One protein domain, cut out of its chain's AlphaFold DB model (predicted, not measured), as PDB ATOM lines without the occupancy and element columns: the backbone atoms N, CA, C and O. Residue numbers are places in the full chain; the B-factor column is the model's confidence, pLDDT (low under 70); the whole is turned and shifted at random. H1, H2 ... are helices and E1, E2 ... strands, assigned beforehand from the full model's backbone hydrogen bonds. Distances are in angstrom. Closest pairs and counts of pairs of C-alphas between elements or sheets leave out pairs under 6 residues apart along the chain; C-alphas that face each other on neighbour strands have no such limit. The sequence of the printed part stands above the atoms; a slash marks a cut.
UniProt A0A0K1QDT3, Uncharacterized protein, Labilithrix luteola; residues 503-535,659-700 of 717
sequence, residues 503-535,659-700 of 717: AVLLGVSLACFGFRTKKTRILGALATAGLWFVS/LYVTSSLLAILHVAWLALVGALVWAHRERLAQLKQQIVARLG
ATOM      1  N   ALA A 503      -8.758  20.073  10.080       86.81
ATOM      2  CA  ALA A 503      -8.214  20.445   8.778       86.81
ATOM      3  C   ALA A 503      -7.200  19.410   8.267       86.81
ATOM      4  O   ALA A 503      -7.265  19.002   7.104       86.81
ATOM      5  N   VAL A 504      -6.320  18.908   9.140       91.62
ATOM      6  CA  VAL A 504      -5.387  17.821   8.806       91.62
ATOM      7  C   VAL A 504      -6.148  16.548   8.426       91.62
ATOM      8  O   VAL A 504      -5.871  15.968   7.374       91.62
ATOM      9  N   LEU A 505      -7.141  16.127   9.217       91.81
ATOM     10  CA  LEU A 505      -7.959  14.943   8.920       91.81
ATOM     11  C   LEU A 505      -8.730  15.084   7.601       91.81
ATOM     12  O   LEU A 505      -8.796  14.133   6.815       91.81
ATOM     13  N   LEU A 506      -9.269  16.272   7.324       90.56
ATOM     14  CA  LEU A 506      -9.956  16.581   6.075       90.56
ATOM     15  C   LEU A 506      -8.990  16.532   4.885       90.56
ATOM     16  O   LEU A 506      -9.288  15.889   3.878       90.56
ATOM     17  N   GLY A 507      -7.810  17.143   5.010       92.00
ATOM     18  CA  GLY A 507      -6.762  17.115   3.989       92.00
ATOM     19  C   GLY A 507      -6.299  15.693   3.666       92.00
ATOM     20  O   GLY A 507      -6.219  15.320   2.490       92.00
ATOM     21  N   VAL A 508      -6.069  14.871   4.696       94.19
ATOM     22  CA  VAL A 508      -5.721  13.446   4.560       94.19
ATOM     23  C   VAL A 508      -6.850  12.675   3.872       94.19
ATOM     24  O   VAL A 508      -6.592  11.897   2.952       94.19
ATOM     25  N   SER A 509      -8.104  12.915   4.261       91.38
ATOM     26  CA  SER A 509      -9.277  12.257   3.669       91.38
ATOM     27  C   SER A 509      -9.410  12.582   2.181       91.38
ATOM     28  O   SER A 509      -9.508  11.672   1.354       91.38
ATOM     29  N   LEU A 510      -9.319  13.865   1.814       90.50
ATOM     30  CA  LEU A 510      -9.360  14.311   0.419       90.50
ATOM     31  C   LEU A 510      -8.247  13.673  -0.416       90.50
ATOM     32  O   LEU A 510      -8.494  13.241  -1.542       90.50
ATOM     33  N   ALA A 511      -7.040  13.540   0.134       93.38
ATOM     34  CA  ALA A 511      -5.947  12.864  -0.554       93.38
ATOM     35  C   ALA A 511      -6.186  11.353  -0.720       93.38
ATOM     36  O   ALA A 511      -5.895  10.787  -1.780       93.38
ATOM     37  N   CYS A 512      -6.747  10.687   0.289       92.12
ATOM     38  CA  CYS A 512      -7.091   9.268   0.223       92.12
ATOM     39  C   CYS A 512      -8.120   8.963  -0.879       92.12
ATOM     40  O   CYS A 512      -7.972   7.952  -1.575       92.12
ATOM     41  N   PHE A 513      -9.105   9.846  -1.072       89.50
ATOM     42  CA  PHE A 513     -10.114   9.718  -2.129       89.50
ATOM     43  C   PHE A 513      -9.623  10.202  -3.501       89.50
ATOM     44  O   PHE A 513      -9.910   9.565  -4.514       89.50
ATOM     45  N   GLY A 514      -8.861  11.297  -3.551       87.38
ATOM     46  CA  GLY A 514      -8.400  11.906  -4.803       87.38
ATOM     47  C   GLY A 514      -7.307  11.106  -5.518       87.38
ATOM     48  O   GLY A 514      -7.246  11.089  -6.750       87.38
ATOM     49  N   PHE A 515      -6.454  10.396  -4.772       92.56
ATOM     50  CA  PHE A 515      -5.308   9.685  -5.337       92.56
ATOM     51  C   PHE A 515      -5.490   8.163  -5.344       92.56
ATOM     52  O   PHE A 515      -5.902   7.538  -4.367       92.56
ATOM     53  N   ARG A 516      -5.114   7.522  -6.460       90.94
ATOM     54  CA  ARG A 516      -5.292   6.069  -6.647       90.94
ATOM     55  C   ARG A 516      -4.204   5.213  -5.998       90.94
ATOM     56  O   ARG A 516      -4.509   4.138  -5.497       90.94
ATOM     57  N   THR A 517      -2.943   5.647  -6.012       94.44
ATOM     58  CA  THR A 517      -1.820   4.818  -5.526       94.44
ATOM     59  C   THR A 517      -1.429   5.173  -4.094       94.44
ATOM     60  O   THR A 517      -1.539   6.332  -3.698       94.44
ATOM     61  N   LYS A 518      -0.899   4.208  -3.324       93.62
ATOM     62  CA  LYS A 518      -0.421   4.450  -1.946       93.62
ATOM     63  C   LYS A 518       0.607   5.592  -1.875       93.62
ATOM     64  O   LYS A 518       0.492   6.457  -1.018       93.62
ATOM     65  N   LYS A 519       1.561   5.643  -2.818       94.06
ATOM     66  CA  LYS A 519       2.592   6.696  -2.876       94.06
ATOM     67  C   LYS A 519       1.983   8.084  -3.096       94.06
ATOM     68  O   LYS A 519       2.298   9.013  -2.363       94.06
ATOM     69  N   THR A 520       1.075   8.210  -4.065       92.88
ATOM     70  CA  THR A 520       0.398   9.486  -4.357       92.88
ATOM     71  C   THR A 520      -0.583   9.895  -3.260       92.88
ATOM     72  O   THR A 520      -0.771  11.083  -3.056       92.88
ATOM     73  N   ARG A 521      -1.172   8.942  -2.520       94.88
ATOM     74  CA  ARG A 521      -2.016   9.240  -1.350       94.88
ATOM     75  C   ARG A 521      -1.212   9.856  -0.213       94.88
ATOM     76  O   ARG A 521      -1.649  10.852   0.337       94.88
ATOM     77  N   ILE A 522      -0.038   9.304   0.102       94.81
ATOM     78  CA  ILE A 522       0.835   9.845   1.157       94.81
ATOM     79  C   ILE A 522       1.350  11.235   0.767       94.81
ATOM     80  O   ILE A 522       1.225  12.171   1.550       94.81
ATOM     81  N   LEU A 523       1.874  11.388  -0.457       94.62
ATOM     82  CA  LEU A 523       2.320  12.689  -0.974       94.62
ATOM     83  C   LEU A 523       1.175  13.707  -0.994       94.62
ATOM     84  O   LEU A 523       1.348  14.836  -0.550       94.62
ATOM     85  N   GLY A 524       0.002  13.282  -1.467       93.69
ATOM     86  CA  GLY A 524      -1.208  14.089  -1.485       93.69
ATOM     87  C   GLY A 524      -1.625  14.529  -0.094       93.69
ATOM     88  O   GLY A 524      -1.879  15.707   0.090       93.69
ATOM     89  N   ALA A 525      -1.633  13.616   0.880       95.12
ATOM     90  CA  ALA A 525      -2.043  13.895   2.250       95.12
ATOM     91  C   ALA A 525      -1.099  14.889   2.929       95.12
ATOM     92  O   ALA A 525      -1.563  15.818   3.578       95.12
ATOM     93  N   LEU A 526       0.217  14.738   2.738       95.25
ATOM     94  CA  LEU A 526       1.204  15.687   3.257       95.25
ATOM     95  C   LEU A 526       1.086  17.060   2.581       95.25
ATOM     96  O   LEU A 526       1.195  18.081   3.254       95.25
ATOM     97  N   ALA A 527       0.835  17.101   1.269       94.81
ATOM     98  CA  ALA A 527       0.667  18.353   0.537       94.81
ATOM     99  C   ALA A 527      -0.629  19.082   0.932       94.81
ATOM    100  O   ALA A 527      -0.591  20.279   1.202       94.81
ATOM    101  N   THR A 528      -1.764  18.381   1.009       93.00
ATOM    102  CA  THR A 528      -3.056  18.980   1.368       93.00
ATOM    103  C   THR A 528      -3.119  19.354   2.843       93.00
ATOM    104  O   THR A 528      -3.562  20.453   3.149       93.00
ATOM    105  N   ALA A 529      -2.638  18.507   3.757       93.56
ATOM    106  CA  ALA A 529      -2.568  18.857   5.177       93.56
ATOM    107  C   ALA A 529      -1.554  19.982   5.430       93.56
ATOM    108  O   ALA A 529      -1.832  20.896   6.195       93.56
ATOM    109  N   GLY A 530      -0.401  19.965   4.752       92.38
ATOM    110  CA  GLY A 530       0.591  21.037   4.855       92.38
ATOM    111  C   GLY A 530       0.093  22.379   4.312       92.38
ATOM    112  O   GLY A 530       0.454  23.419   4.853       92.38
ATOM    113  N   LEU A 531      -0.791  22.367   3.304       93.69
ATOM    114  CA  LEU A 531      -1.366  23.588   2.734       93.69
ATOM    115  C   LEU A 531      -2.121  24.403   3.789       93.69
ATOM    116  O   LEU A 531      -2.044  25.621   3.748       93.69
ATOM    117  N   TRP A 532      -2.774  23.754   4.760       92.25
ATOM    118  CA  TRP A 532      -3.436  24.438   5.875       92.25
ATOM    119  C   TRP A 532      -2.483  25.335   6.676       92.25
ATOM    120  O   TRP A 532      -2.835  26.465   7.005       92.25
ATOM    121  N   PHE A 533      -1.268  24.851   6.948       89.00
ATOM    122  CA  PHE A 533      -0.264  25.575   7.735       89.00
ATOM    123  C   PHE A 533       0.524  26.604   6.916       89.00
ATOM    124  O   PHE A 533       1.050  27.554   7.485       89.00
ATOM    125  N   VAL A 534       0.611  26.421   5.595       90.44
ATOM    126  CA  VAL A 534       1.287  27.361   4.683       90.44
ATOM    127  C   VAL A 534       0.357  28.503   4.270       90.44
ATOM    128  O   VAL A 534       0.764  29.660   4.222       90.44
ATOM    129  N   SER A 535      -0.893  28.185   3.931       88.50
ATOM    130  CA  SER A 535      -1.895  29.146   3.479       88.50
ATOM    131  C   SER A 535      -3.295  28.633   3.799       88.50
ATOM    132  O   SER A 535      -3.868  27.823   3.067       88.50
ATOM    133  N   LEU A 659       7.864  25.881  24.489       96.44
ATOM    134  CA  LEU A 659       8.265  25.112  23.315       96.44
ATOM    135  C   LEU A 659       8.169  26.023  22.098       96.44
ATOM    136  O   LEU A 659       7.136  26.660  21.907       96.44
ATOM    137  N   TYR A 660       9.211  26.086  21.277       95.25
ATOM    138  CA  TYR A 660       9.275  27.027  20.159       95.25
ATOM    139  C   TYR A 660       9.954  26.433  18.930       95.25
ATOM    140  O   TYR A 660      10.839  25.589  19.054       95.25
ATOM    141  N   VAL A 661       9.595  26.951  17.755       95.69
ATOM    142  CA  VAL A 661      10.291  26.736  16.479       95.69
ATOM    143  C   VAL A 661      10.845  28.036  15.937       95.69
ATOM    144  O   VAL A 661      10.322  29.110  16.209       95.69
ATOM    145  N   THR A 662      11.907  27.943  15.150       95.12
ATOM    146  CA  THR A 662      12.519  29.114  14.529       95.12
ATOM    147  C   THR A 662      11.971  29.366  13.124       95.12
ATOM    148  O   THR A 662      11.516  28.449  12.431       95.12
ATOM    149  N   SER A 663      12.098  30.608  12.654       92.81
ATOM    150  CA  SER A 663      11.829  30.997  11.262       92.81
ATOM    151  C   SER A 663      12.621  30.156  10.254       92.81
ATOM    152  O   SER A 663      12.121  29.843   9.175       92.81
ATOM    153  N   SER A 664      13.830  29.716  10.621       94.31
ATOM    154  CA  SER A 664      14.669  28.844   9.789       94.31
ATOM    155  C   SER A 664      14.042  27.467   9.582       94.31
ATOM    156  O   SER A 664      14.005  26.969   8.457       94.31
ATOM    157  N   LEU A 665      13.503  26.851  10.643       94.44
ATOM    158  CA  LEU A 665      12.795  25.579  10.506       94.44
ATOM    159  C   LEU A 665      11.517  25.745   9.684       94.44
ATOM    160  O   LEU A 665      11.241  24.916   8.817       94.44
ATOM    161  N   LEU A 666      10.766  26.827   9.915       92.06
ATOM    162  CA  LEU A 666       9.584  27.132   9.114       92.06
ATOM    163  C   LEU A 666       9.953  27.265   7.633       92.06
ATOM    164  O   LEU A 666       9.319  26.616   6.807       92.06
ATOM    165  N   ALA A 667      11.004  28.006   7.282       92.75
ATOM    166  CA  ALA A 667      11.461  28.131   5.899       92.75
ATOM    167  C   ALA A 667      11.815  26.767   5.274       92.75
ATOM    168  O   ALA A 667      11.384  26.468   4.159       92.75
ATOM    169  N   ILE A 668      12.523  25.898   6.006       95.00
ATOM    170  CA  ILE A 668      12.841  24.532   5.551       95.00
ATOM    171  C   ILE A 668      11.563  23.720   5.317       95.00
ATOM    172  O   ILE A 668      11.454  23.029   4.303       95.00
ATOM    173  N   LEU A 669      10.583  23.812   6.221       92.69
ATOM    174  CA  LEU A 669       9.297  23.128   6.081       92.69
ATOM    175  C   LEU A 669       8.505  23.639   4.872       92.69
ATOM    176  O   LEU A 669       7.933  22.827   4.147       92.69
ATOM    177  N   HIS A 670       8.528  24.944   4.593       91.38
ATOM    178  CA  HIS A 670       7.899  25.525   3.402       91.38
ATOM    179  C   HIS A 670       8.559  25.025   2.112       91.38
ATOM    180  O   HIS A 670       7.867  24.609   1.183       91.38
ATOM    181  N   VAL A 671       9.895  24.994   2.058       96.31
ATOM    182  CA  VAL A 671      10.636  24.456   0.904       96.31
ATOM    183  C   VAL A 671      10.358  22.962   0.721       96.31
ATOM    184  O   VAL A 671      10.116  22.509  -0.400       96.31
ATOM    185  N   ALA A 672      10.335  22.189   1.810       94.88
ATOM    186  CA  ALA A 672       9.993  20.771   1.771       94.88
ATOM    187  C   ALA A 672       8.556  20.550   1.273       94.88
ATOM    188  O   ALA A 672       8.320  19.675   0.439       94.88
ATOM    189  N   TRP A 673       7.607  21.371   1.724       95.94
ATOM    190  CA  TRP A 673       6.228  21.335   1.252       95.94
ATOM    191  C   TRP A 673       6.123  21.662  -0.246       95.94
ATOM    192  O   TRP A 673       5.497  20.905  -0.990       95.94
ATOM    193  N   LEU A 674       6.813  22.700  -0.730       96.06
ATOM    194  CA  LEU A 674       6.877  23.023  -2.162       96.06
ATOM    195  C   LEU A 674       7.477  21.877  -2.986       96.06
ATOM    196  O   LEU A 674       6.971  21.557  -4.063       96.06
ATOM    197  N   ALA A 675       8.512  21.206  -2.474       96.50
ATOM    198  CA  ALA A 675       9.092  20.033  -3.123       96.50
ATOM    199  C   ALA A 675       8.099  18.858  -3.196       96.50
ATOM    200  O   ALA A 675       8.042  18.170  -4.217       96.50
ATOM    201  N   LEU A 676       7.279  18.644  -2.157       94.56
ATOM    202  CA  LEU A 676       6.211  17.635  -2.163       94.56
ATOM    203  C   LEU A 676       5.136  17.957  -3.207       94.56
ATOM    204  O   LEU A 676       4.733  17.068  -3.962       94.56
ATOM    205  N   VAL A 677       4.715  19.222  -3.295       93.75
ATOM    206  CA  VAL A 677       3.778  19.693  -4.327       93.75
ATOM    207  C   VAL A 677       4.377  19.490  -5.722       93.75
ATOM    208  O   VAL A 677       3.725  18.911  -6.590       93.75
ATOM    209  N   GLY A 678       5.641  19.872  -5.933       95.62
ATOM    210  CA  GLY A 678       6.354  19.667  -7.195       95.62
ATOM    211  C   GLY A 678       6.461  18.190  -7.589       95.62
ATOM    212  O   GLY A 678       6.189  17.832  -8.736       95.62
ATOM    213  N   ALA A 679       6.770  17.307  -6.636       95.31
ATOM    214  CA  ALA A 679       6.802  15.862  -6.856       95.31
ATOM    215  C   ALA A 679       5.420  15.301  -7.228       95.31
ATOM    216  O   ALA A 679       5.317  14.412  -8.078       95.31
ATOM    217  N   LEU A 680       4.354  15.828  -6.625       93.25
ATOM    218  CA  LEU A 680       2.981  15.437  -6.924       93.25
ATOM    219  C   LEU A 680       2.546  15.896  -8.324       93.25
ATOM    220  O   LEU A 680       1.979  15.103  -9.078       93.25
ATOM    221  N   VAL A 681       2.875  17.132  -8.708       94.31
ATOM    222  CA  VAL A 681       2.654  17.654 -10.068       94.31
ATOM    223  C   VAL A 681       3.427  16.820 -11.089       94.31
ATOM    224  O   VAL A 681       2.859  16.395 -12.095       94.31
ATOM    225  N   TRP A 682       4.693  16.507 -10.807       95.69
ATOM    226  CA  TRP A 682       5.523  15.671 -11.671       95.69
ATOM    227  C   TRP A 682       4.944  14.265 -11.856       95.69
ATOM    228  O   TRP A 682       4.842  13.782 -12.984       95.69
ATOM    229  N   ALA A 683       4.487  13.628 -10.771       94.12
ATOM    230  CA  ALA A 683       3.850  12.311 -10.816       94.12
ATOM    231  C   ALA A 683       2.558  12.291 -11.656       94.12
ATOM    232  O   ALA A 683       2.159  11.238 -12.155       94.12
ATOM    233  N   HIS A 684       1.913  13.447 -11.836       93.12
ATOM    234  CA  HIS A 684       0.688  13.603 -12.616       93.12
ATOM    235  C   HIS A 684       0.874  14.355 -13.940       93.12
ATOM    236  O   HIS A 684      -0.120  14.604 -14.626       93.12
ATOM    237  N   ARG A 685       2.115  14.649 -14.354       95.00
ATOM    238  CA  ARG A 685       2.418  15.481 -15.534       95.00
ATOM    239  C   ARG A 685       1.730  15.005 -16.817       95.00
ATOM    240  O   ARG A 685       1.190  15.815 -17.559       95.00
ATOM    241  N   GLU A 686       1.689  13.694 -17.051       94.31
ATOM    242  CA  GLU A 686       1.094  13.109 -18.261       94.31
ATOM    243  C   GLU A 686      -0.427  13.245 -18.260       94.31
ATOM    244  O   GLU A 686      -1.022  13.625 -19.265       94.31
ATOM    245  N   ARG A 687      -1.063  13.018 -17.105       89.81
ATOM    246  CA  ARG A 687      -2.510  13.213 -16.958       89.81
ATOM    247  C   ARG A 687      -2.881  14.679 -17.101       89.81
ATOM    248  O   ARG A 687      -3.862  14.980 -17.765       89.81
ATOM    249  N   LEU A 688      -2.095  15.581 -16.516       89.38
ATOM    250  CA  LEU A 688      -2.297  17.023 -16.653       89.38
ATOM    251  C   LEU A 688      -2.136  17.472 -18.113       89.38
ATOM    252  O   LEU A 688      -2.951  18.254 -18.596       89.38
ATOM    253  N   ALA A 689      -1.153  16.932 -18.842       91.94
ATOM    254  CA  ALA A 689      -0.973  17.198 -20.269       91.94
ATOM    255  C   ALA A 689      -2.160  16.696 -21.110       91.94
ATOM    256  O   ALA A 689      -2.668  17.438 -21.951       91.94
ATOM    257  N   GLN A 690      -2.658  15.485 -20.840       92.75
ATOM    258  CA  GLN A 690      -3.855  14.941 -21.496       92.75
ATOM    259  C   GLN A 690      -5.102  15.781 -21.197       92.75
ATOM    260  O   GLN A 690      -5.877  16.090 -22.097       92.75
ATOM    261  N   LEU A 691      -5.287  16.193 -19.942       89.38
ATOM    262  CA  LEU A 691      -6.430  17.001 -19.516       89.38
ATOM    263  C   LEU A 691      -6.388  18.391 -20.170       89.38
ATOM    264  O   LEU A 691      -7.402  18.860 -20.681       89.38
ATOM    265  N   LYS A 692      -5.198  19.001 -20.272       92.06
ATOM    266  CA  LYS A 692      -4.975  20.237 -21.040       92.06
ATOM    267  C   LYS A 692      -5.363  20.059 -22.510       92.06
ATOM    268  O   LYS A 692      -6.108  20.881 -23.034       92.06
ATOM    269  N   GLN A 693      -4.905  18.989 -23.165       93.19
ATOM    270  CA  GLN A 693      -5.258  18.703 -24.561       93.19
ATOM    271  C   GLN A 693      -6.772  18.512 -24.745       93.19
ATOM    272  O   GLN A 693      -7.343  19.050 -25.690       93.19
ATOM    273  N   GLN A 694      -7.443  17.819 -23.822       89.81
ATOM    274  CA  GLN A 694      -8.898  17.634 -23.858       89.81
ATOM    275  C   GLN A 694      -9.666  18.949 -23.682       89.81
ATOM    276  O   GLN A 694     -10.653  19.174 -24.380       89.81
ATOM    277  N   ILE A 695      -9.223  19.823 -22.772       85.81
ATOM    278  CA  ILE A 695      -9.835  21.142 -22.573       85.81
ATOM    279  C   ILE A 695      -9.663  22.000 -23.828       85.81
ATOM    280  O   ILE A 695     -10.642  22.561 -24.311       85.81
ATOM    281  N   VAL A 696      -8.452  22.056 -24.391       91.12
ATOM    282  CA  VAL A 696      -8.174  22.808 -25.627       91.12
ATOM    283  C   VAL A 696      -9.023  22.283 -26.786       91.12
ATOM    284  O   VAL A 696      -9.639  23.074 -27.494       91.12
ATOM    285  N   ALA A 697      -9.142  20.963 -26.938       89.88
ATOM    286  CA  ALA A 697      -9.990  20.363 -27.966       89.88
ATOM    287  C   ALA A 697     -11.481  20.698 -27.778       89.88
ATOM    288  O   ALA A 697     -12.194  20.895 -28.760       89.88
ATOM    289  N   ARG A 698     -11.968  20.785 -26.532       84.50
ATOM    290  CA  ARG A 698     -13.358  21.175 -26.240       84.50
ATOM    291  C   ARG A 698     -13.617  22.658 -26.477       84.50
ATOM    292  O   ARG A 698     -14.646  22.982 -27.052       84.50
ATOM    293  N   LEU A 699     -12.701  23.535 -26.069       84.31
ATOM    294  CA  LEU A 699     -12.808  24.979 -26.305       84.31
ATOM    295  C   LEU A 699     -12.647  25.334 -27.792       84.31
ATOM    296  O   LEU A 699     -13.239  26.301 -28.255       84.31
ATOM    297  N   GLY A 700     -11.878  24.541 -28.544       84.25
ATOM    298  CA  GLY A 700     -11.694  24.708 -29.986       84.25
ATOM    299  C   GLY A 700     -12.864  24.221 -30.848       84.25
ATOM    300  O   GLY A 700     -12.957  24.610 -32.012       84.25
TER     301      GLY A 700
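This is residues 503 to 535 and 659 to 700 of the 717 residues of an uncharacterized protein of Labilithrix luteola (UniProt A0A0K1QDT3). Three helices in a row make the body: H1 and H2 form a helical hairpin, and H2, in the middle of the row, packs on the long helix H3. The length of the whole comes from what sticks out beyond this body, the short strand E1 with residues 663 to 665 of H3 at one end and the helix H4 as an arm at the other. The printed part has 75 residues, with four named helices and one named strand in the order H1, H2, E1, H3, H4, and its class is mostly helix. It is loose, with a radius of gyration of the C-alphas of 15.4 A, and the C-alphas span 56 by 23 by 20 A.

Find C-alpha 503 at (-8.214, 20.445, 8.778); from there H1 runs through residues 503 to 514, 16.0 A from first to last C-alpha. H2 takes residues 518 to 534 and covers 23.9 A. After the cut, look at C-alpha 659 at (8.265, 25.112, 23.315), where E1, residues 659 to 662, begins its 10.6 A. H3, residues 663 to 683, is the longest helix at 30.0 A. H4, residues 685 to 700, covers 22.2 A and ends with C-alpha 700 at (-11.694, 24.708, -29.986).

Begin with the hairpin of H1 and H2, which touch; their closest C-alphas, those of Val 508 and Ala 525, are 4.4 A apart. They run opposite ways at a shallow tilt of 33 degrees, only just short of steep. Next look at H2 and H3, which touch with the C-alphas of Ala 527 and Val 677 closest, at 5.9 A. These two run opposite ways at a steep tilt of 40 degrees. H1 and H3 are apart. H3 and H4 meet only through their link, and so do E1 and H3. H4 touches no helix, and E1 pairs with no named strand. In H1, H3 and H4 every O i to N i+4 pair is within hydrogen-bond range; in H2, 11 of 13 are.

The C-alphas of Leu 659 and Gly 700 are the two farthest apart, at 56.9 A. Residues 659 to 665, of which 659 to 662 belong to E1 and 663 to 665 to H3, stand free, as do residues 685 to 700 of H4. Without them the body has 52 residues and spans 30 by 25 by 13 A. Residues 536 to 658 are not printed, and C-alphas 535 and 659 are 22.6 A apart across the cut. The links H1 to H2, E1 to H3 and H3 to H4 are tight. The mean pLDDT of the printed part is 92.5, and no printed residue is under 70.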